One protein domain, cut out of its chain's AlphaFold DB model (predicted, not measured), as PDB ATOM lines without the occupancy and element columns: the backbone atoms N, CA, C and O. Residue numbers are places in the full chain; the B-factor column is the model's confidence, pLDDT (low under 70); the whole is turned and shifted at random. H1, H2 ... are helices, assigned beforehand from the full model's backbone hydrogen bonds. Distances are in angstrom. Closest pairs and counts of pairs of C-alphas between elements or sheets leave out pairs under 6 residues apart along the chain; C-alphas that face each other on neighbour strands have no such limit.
ATOM      1  N   GLU A  40     369.456 298.648 131.437       97.19
ATOM      2  CA  GLU A  40     369.120 300.074 131.500       97.19
ATOM      3  C   GLU A  40     367.630 300.352 131.230       97.19
ATOM      4  O   GLU A  40     366.997 301.125 131.947       97.19
ATOM      5  N   TYR A  41     367.029 299.658 130.256       97.12
ATOM      6  CA  TYR A  41     365.604 299.793 129.948       97.12
ATOM      7  C   TYR A  41     364.713 299.476 131.158       97.12
ATOM      8  O   TYR A  41     363.840 300.275 131.505       97.12
ATOM      9  N   ARG A  42     364.924 298.322 131.810       96.12
ATOM     10  CA  ARG A  42     364.095 297.891 132.947       96.12
ATOM     11  C   ARG A  42     364.347 298.743 134.186       96.12
ATOM     12  O   ARG A  42     363.392 299.057 134.890       96.12
ATOM     13  N   LEU A  43     365.590 299.168 134.413       95.25
ATOM     14  CA  LEU A  43     365.930 300.082 135.507       95.25
ATOM     15  C   LEU A  43     365.254 301.450 135.325       95.25
ATOM     16  O   LEU A  43     364.605 301.938 136.248       95.25
ATOM     17  N   ASN A  44     365.307 302.029 134.122       97.12
ATOM     18  CA  ASN A  44     364.643 303.299 133.813       97.12
ATOM     19  C   ASN A  44     363.117 303.198 133.936       97.12
ATOM     20  O   ASN A  44     362.473 304.089 134.493       97.12
ATOM     21  N   LEU A  45     362.533 302.098 133.459       96.75
ATOM     22  CA  LEU A  45     361.107 301.827 133.607       96.75
ATOM     23  C   LEU A  45     360.702 301.696 135.083       96.75
ATOM     24  O   LEU A  45     359.727 302.323 135.499       96.75
ATOM     25  N   MET A  46     361.457 300.935 135.880       94.69
ATOM     26  CA  MET A  46     361.194 300.762 137.310       94.69
ATOM     27  C   MET A  46     361.295 302.096 138.056       94.69
ATOM     28  O   MET A  46     360.382 302.448 138.803       94.69
ATOM     29  N   ASN A  47     362.329 302.893 137.776       95.88
ATOM     30  CA  ASN A  47     362.487 304.238 138.329       95.88
ATOM     31  C   ASN A  47     361.297 305.140 137.984       95.88
ATOM     32  O   ASN A  47     360.740 305.795 138.866       95.88
ATOM     33  N   LYS A  48     360.847 305.127 136.724       96.31
ATOM     34  CA  LYS A  48     359.662 305.881 136.300       96.31
ATOM     35  C   LYS A  48     358.415 305.435 137.064       96.31
ATOM     36  O   LYS A  48     357.681 306.282 137.567       96.31
ATOM     37  N   MET A  49     358.179 304.128 137.186       95.56
ATOM     38  CA  MET A  49     357.032 303.590 137.927       95.56
ATOM     39  C   MET A  49     357.058 303.994 139.406       95.56
ATOM     40  O   MET A  49     356.015 304.355 139.946       95.56
ATOM     41  N   ILE A  50     358.232 304.002 140.047       95.31
ATOM     42  CA  ILE A  50     358.397 304.469 141.433       95.31
ATOM     43  C   ILE A  50     358.042 305.954 141.552       95.31
ATOM     44  O   ILE A  50     357.294 306.331 142.457       95.31
ATOM     45  N   GLN A  51     358.525 306.792 140.631       96.69
ATOM     46  CA  GLN A  51     358.234 308.229 140.626       96.69
ATOM     47  C   GLN A  51     356.735 308.511 140.470       96.69
ATOM     48  O   GLN A  51     356.184 309.353 141.178       96.69
ATOM     49  N   VAL A  52     356.052 307.775 139.587       95.56
ATOM     50  CA  VAL A  52     354.622 307.979 139.312       95.56
ATOM     51  C   VAL A  52     353.694 307.110 140.164       95.56
ATOM     52  O   VAL A  52     352.489 307.102 139.930       95.56
ATOM     53  N   ARG A  53     354.200 306.390 141.175       92.19
ATOM     54  CA  ARG A  53     353.419 305.405 141.956       92.19
ATOM     55  C   ARG A  53     352.173 305.967 142.644       92.19
ATOM     56  O   ARG A  53     351.256 305.219 142.955       92.19
ATOM     57  N   LYS A  54     352.150 307.278 142.904       90.50
ATOM     58  CA  LYS A  54     351.012 307.998 143.499       90.50
ATOM     59  C   LYS A  54     350.118 308.688 142.455       90.50
ATOM     60  O   LYS A  54     349.173 309.369 142.834       90.50
ATOM     61  N   ASN A  55     350.411 308.536 141.162       92.62
ATOM     62  CA  ASN A  55     349.678 309.136 140.049       92.62
ATOM     63  C   ASN A  55     349.036 308.036 139.172       92.62
ATOM     64  O   ASN A  55     349.703 307.465 138.302       92.62
ATOM     65  N   PRO A  56     347.736 307.743 139.367       85.75
ATOM     66  CA  PRO A  56     347.044 306.681 138.638       85.75
ATOM     67  C   PRO A  56     347.025 306.870 137.116       85.75
ATOM     68  O   PRO A  56     347.119 305.888 136.385       85.75
ATOM     69  N   LEU A  57     346.929 308.112 136.627       90.44
ATOM     70  CA  LEU A  57     346.868 308.407 135.191       90.44
ATOM     71  C   LEU A  57     348.202 308.107 134.501       90.44
ATOM     72  O   LEU A  57     348.228 307.482 133.442       90.44
ATOM     73  N   GLU A  58     349.316 308.498 135.115       93.88
ATOM     74  CA  GLU A  58     350.649 308.176 134.597       93.88
ATOM     75  C   GLU A  58     350.946 306.677 134.692       93.88
ATOM     76  O   GLU A  58     351.489 306.088 133.755       93.88
ATOM     77  N   MET A  59     350.509 306.025 135.770       92.06
ATOM     78  CA  MET A  59     350.598 304.572 135.880       92.06
ATOM     79  C   MET A  59     349.780 303.871 134.779       92.06
ATOM     80  O   MET A  59     350.242 302.883 134.205       92.06
ATOM     81  N   ALA A  60     348.612 304.410 134.408       91.75
ATOM     82  CA  ALA A  60     347.786 303.899 133.310       91.75
ATOM     83  C   ALA A  60     348.491 303.979 131.949       91.75
ATOM     84  O   ALA A  60     348.318 303.086 131.121       91.75
ATOM     85  N   LYS A  61     349.308 305.015 131.709       93.81
ATOM     86  CA  LYS A  61     350.108 305.135 130.477       93.81
ATOM     87  C   LYS A  61     351.172 304.040 130.371       93.81
ATOM     88  O   LYS A  61     351.515 303.632 129.266       93.81
ATOM     89  N   ILE A  62     351.671 303.544 131.504       94.75
ATOM     90  CA  ILE A  62     352.665 302.463 131.564       94.75
ATOM     91  C   ILE A  62     351.971 301.092 131.476       94.75
ATOM     92  O   ILE A  62     352.241 300.284 130.585       94.75
ATOM     93  N   LEU A  63     351.021 300.831 132.376       93.06
ATOM     94  CA  LEU A  63     350.338 299.539 132.502       93.06
ATOM     95  C   LEU A  63     349.225 299.321 131.468       93.06
ATOM     96  O   LEU A  63     348.782 298.189 131.287       93.06
ATOM     97  N   GLY A  64     348.797 300.362 130.763       94.00
ATOM     98  CA  GLY A  64     347.702 300.329 129.798       94.00
ATOM     99  C   GLY A  64     346.323 300.498 130.447       94.00
ATOM    100  O   GLY A  64     346.010 299.888 131.471       94.00
ATOM    101  N   ALA A  65     345.459 301.286 129.800       91.56
ATOM    102  CA  ALA A  65     344.118 301.608 130.297       91.56
ATOM    103  C   ALA A  65     343.236 300.364 130.517       91.56
ATOM    104  O   ALA A  65     342.515 300.292 131.508       91.56
ATOM    105  N   LYS A  66     343.341 299.351 129.644       94.00
ATOM    106  CA  LYS A  66     342.609 298.079 129.778       94.00
ATOM    107  C   LYS A  66     342.948 297.357 131.085       94.00
ATOM    108  O   LYS A  66     342.048 296.867 131.761       94.00
ATOM    109  N   THR A  67     344.230 297.299 131.441       93.62
ATOM    110  CA  THR A  67     344.703 296.663 132.679       93.62
ATOM    111  C   THR A  67     344.172 297.411 133.891       93.62
ATOM    112  O   THR A  67     343.589 296.798 134.780       93.62
ATOM    113  N   LEU A  68     344.301 298.742 133.898       91.12
ATOM    114  CA  LEU A  68     343.812 299.558 135.006       91.12
ATOM    115  C   LEU A  68     342.292 299.432 135.172       91.12
ATOM    116  O   LEU A  68     341.817 299.239 136.286       91.12
ATOM    117  N   PHE A  69     341.537 299.461 134.071       92.44
ATOM    118  CA  PHE A  69     340.090 299.260 134.094       92.44
ATOM    119  C   PHE A  69     339.714 297.894 134.674       92.44
ATOM    120  O   PHE A  69     338.836 297.816 135.530       92.44
ATOM    121  N   LYS A  70     340.407 296.819 134.276       95.38
ATOM    122  CA  LYS A  70     340.193 295.483 134.847       95.38
ATOM    123  C   LYS A  70     340.498 295.435 136.348       95.38
ATOM    124  O   LYS A  70     339.757 294.789 137.078       95.38
ATOM    125  N   ILE A  71     341.554 296.106 136.819       92.25
ATOM    126  CA  ILE A  71     341.894 296.157 138.251       92.25
ATOM    127  C   ILE A  71     340.802 296.899 139.029       92.25
ATOM    128  O   ILE A  71     340.259 296.356 139.985       92.25
ATOM    129  N   VAL A  72     340.438 298.110 138.596       91.19
ATOM    130  CA  VAL A  72     339.447 298.948 139.296       91.19
ATOM    131  C   VAL A  72     338.054 298.309 139.283       91.19
ATOM    132  O   VAL A  72     337.331 298.399 140.269       91.19
ATOM    133  N   SER A  73     337.686 297.614 138.204       94.31
ATOM    134  CA  SER A  73     336.426 296.858 138.125       94.31
ATOM    135  C   SER A  73     336.476 295.482 138.809       94.31
ATOM    136  O   SER A  73     335.471 294.771 138.814       94.31
ATOM    137  N   GLY A  74     337.622 295.073 139.371       94.88
ATOM    138  CA  GLY A  74     337.808 293.762 140.005       94.88
ATOM    139  C   GLY A  74     337.743 292.573 139.035       94.88
ATOM    140  O   GLY A  74     337.520 291.441 139.458       94.88
ATOM    141  N   GLN A  75     337.899 292.820 137.734       97.00
ATOM    142  CA  GLN A  75     337.839 291.813 136.670       97.00
ATOM    143  C   GLN A  75     339.212 291.267 136.259       97.00
ATOM    144  O   GLN A  75     339.269 290.281 135.521       97.00
ATOM    145  N   ALA A  76     340.306 291.900 136.689       97.31
ATOM    146  CA  ALA A  76     341.661 291.407 136.442       97.31
ATOM    147  C   ALA A  76     341.884 290.075 137.164       97.31
ATOM    148  O   ALA A  76     341.474 289.932 138.311       97.31
ATOM    149  N   THR A  77     342.556 289.125 136.520       97.31
ATOM    150  CA  THR A  77     343.148 287.955 137.192       97.31
ATOM    151  C   THR A  77     344.618 288.217 137.511       97.31
ATOM    152  O   THR A  77     345.224 289.137 136.955       97.31
ATOM    153  N   ARG A  78     345.242 287.390 138.354       96.00
ATOM    154  CA  ARG A  78     346.705 287.391 138.504       96.00
ATOM    155  C   ARG A  78     347.406 287.197 137.166       96.00
ATOM    156  O   ARG A  78     348.335 287.933 136.861       96.00
ATOM    157  N   GLU A  79     346.931 286.254 136.358       97.12
ATOM    158  CA  GLU A  79     347.515 285.953 135.048       97.12
ATOM    159  C   GLU A  79     347.460 287.163 134.098       97.12
ATOM    160  O   GLU A  79     348.435 287.443 133.403       97.12
ATOM    161  N   ASP A  80     346.370 287.947 134.115       97.25
ATOM    162  CA  ASP A  80     346.293 289.212 133.372       97.25
ATOM    163  C   ASP A  80     347.428 290.171 133.783       97.25
ATOM    164  O   ASP A  80     348.051 290.811 132.929       97.25
ATOM    165  N   LEU A  81     347.699 290.279 135.089       96.12
ATOM    166  CA  LEU A  81     348.732 291.166 135.629       96.12
ATOM    167  C   LEU A  81     350.144 290.650 135.344       96.12
ATOM    168  O   LEU A  81     351.007 291.434 134.957       96.12
ATOM    169  N   GLU A  82     350.380 289.348 135.488       97.69
ATOM    170  CA  GLU A  82     351.645 288.685 135.152       97.69
ATOM    171  C   GLU A  82     351.977 288.856 133.671       97.69
ATOM    172  O   GLU A  82     353.077 289.296 133.324       97.69
ATOM    173  N   LYS A  83     350.998 288.603 132.793       97.69
ATOM    174  CA  LYS A  83     351.127 288.813 131.352       97.69
ATOM    175  C   LYS A  83     351.464 290.264 131.043       97.69
ATOM    176  O   LYS A  83     352.454 290.529 130.361       97.69
ATOM    177  N   ARG A  84     350.690 291.215 131.575       97.50
ATOM    178  CA  ARG A  84     350.924 292.632 131.287       97.50
ATOM    179  C   ARG A  84     352.276 293.109 131.810       97.50
ATOM    180  O   ARG A  84     352.971 293.849 131.120       97.50
ATOM    181  N   THR A  85     352.653 292.691 133.012       96.31
ATOM    182  CA  THR A  85     353.954 293.029 133.599       96.31
ATOM    183  C   THR A  85     355.075 292.448 132.749       96.31
ATOM    184  O   THR A  85     356.037 293.150 132.449       96.31
ATOM    185  N   SER A  86     354.912 291.213 132.268       97.75
ATOM    186  CA  SER A  86     355.889 290.567 131.393       97.75
ATOM    187  C   SER A  86     356.059 291.294 130.057       97.75
ATOM    188  O   SER A  86     357.184 291.481 129.596       97.75
ATOM    189  N   GLU A  87     354.965 291.763 129.452       97.69
ATOM    190  CA  GLU A  87     354.990 292.579 128.230       97.69
ATOM    191  C   GLU A  87     355.701 293.922 128.452       97.69
ATOM    192  O   GLU A  87     356.540 294.327 127.648       97.69
ATOM    193  N   VAL A  88     355.373 294.612 129.550       97.12
ATOM    194  CA  VAL A  88     355.901 295.944 129.880       97.12
ATOM    195  C   VAL A  88     357.390 295.881 130.218       97.12
ATOM    196  O   VAL A  88     358.169 296.678 129.703       97.12
ATOM    197  N   PHE A  89     357.806 294.909 131.029       96.25
ATOM    198  CA  PHE A  89     359.208 294.729 131.401       96.25
ATOM    199  C   PHE A  89     360.004 293.915 130.377       96.25
ATOM    200  O   PHE A  89     361.228 293.872 130.467       96.25
ATOM    201  N   LYS A  90     359.365 293.286 129.384       96.62
ATOM    202  CA  LYS A  90     360.017 292.408 128.395       96.62
ATOM    203  C   LYS A  90     360.828 291.282 129.050       96.62
ATOM    204  O   LYS A  90     361.945 290.982 128.629       96.62
ATOM    205  N   CYS A  91     360.322 290.712 130.132       96.69
ATOM    206  CA  CYS A  91     360.893 289.551 130.815       96.69
ATOM    207  C   CYS A  91     359.765 288.765 131.478       96.69
ATOM    208  O   CYS A  91     358.677 289.294 131.663       96.69
ATOM    209  N   LYS A  92     360.007 287.508 131.852       96.44
ATOM    210  CA  LYS A  92     359.003 286.731 132.581       96.44
ATOM    211  C   LYS A  92     358.781 287.351 133.961       96.44
ATOM    212  O   LYS A  92     359.711 287.424 134.757       96.44
ATOM    213  N   ALA A  93     357.553 287.770 134.236       96.69
ATOM    214  CA  ALA A  93     357.105 288.232 135.539       96.69
ATOM    215  C   ALA A  93     355.971 287.326 136.015       96.69
ATOM    216  O   ALA A  93     354.984 287.136 135.307       96.69
ATOM    217  N   ILE A  94     356.127 286.766 137.211       96.75
ATOM    218  CA  ILE A  94     355.115 285.935 137.861       96.75
ATOM    219  C   ILE A  94     354.882 286.443 139.276       96.75
ATOM    220  O   ILE A  94     355.762 287.047 139.890       96.75
ATOM    221  N   SER A  95     353.702 286.173 139.807       95.00
ATOM    222  CA  SER A  95     353.337 286.495 141.174       95.00
ATOM    223  C   SER A  95     353.336 285.227 142.021       95.00
ATOM    224  O   SER A  95     352.695 284.229 141.685       95.00
TER     225      SER A  95
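This is residues 40 to 95 of the 120 residues of an uncharacterized protein of bacterium ADurb.Bin363 (UniProt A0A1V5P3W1). Four short helices follow one another round a loose ring: H1 on one side, H2 and H3 along the next stretch, and H4 running back across the far side, so that its last residue comes near the first turn of H1. The last residue of H2 reaches inward to H4, H3 and H4 form a helical hairpin, and residues 90 to 95 after H4 fold back beside it. The printed part has 56 residues with four named helices, in the order H1, H2, H3, H4, and no named strand; the class is all helix. The whole is compact, with a radius of gyration of the C-alphas of 11.2 A, and the C-alphas span 32 by 25 by 15 A along their three main axes.

H1, residues 40 to 51, touches no helix. H1 is close to but not clearly touching H2, residues 56 to 63; their closest C-alphas, those of Met 49 and Met 59, are 6.8 A apart, and the two run opposite ways at a shallow tilt of 19 degrees. H2 is close to but not clearly touching H3, residues 65 to 72, with the closest C-alphas, those of Ala 60 and Leu 68, 6.1 A apart, at a steep tilt of 60 degrees, opposite ways. H4, residues 78 to 89, touches H2 with residues 84 to 88 alone; the closest C-alphas, those of Leu 63 and Arg 84, are 7.0 A apart, and the two helices are about perpendicular at 78 degrees. H3 and H4, a helical hairpin, only just touch, with 3 pairs of C-alphas within 8 A, and H4 does so with residues 80 to 84 alone. Their closest C-alphas, those of Thr 67 and Leu 81, are 7.4 A apart, and they run opposite ways at a tilt of 37 degrees, only just steep. H1 and H4 are close but not clearly touching, with the C-alphas of Arg 42 and Phe 89, their closest, 6.0 A apart, at a steep tilt of 59 degrees, opposite ways. H1 and H3 are apart. In H1, H2, H3 and H4 every O i to N i+4 pair is within hydrogen-bond range.

H1 begins at C-alpha 40, (369.120, 300.074, 131.500), and is 16.4 A from first to last C-alpha. H2 is 10.0 A long and ends at C-alpha 63, (350.338, 299.539, 132.502). H3 is 10.5 A long. H4 is 16.1 A long and ends at C-alpha 89, (359.208, 294.729, 131.401).

The two C-alphas farthest apart, those of Glu 40 and Ser 73, are 33.5 A apart. The links H1 to H2, H2 to H3 and H3 to H4 are tight, with 4, 1 and 5 residues. The printed part has no cut. The mean pLDDT of the printed part is 95.0, and no printed residue is under 70.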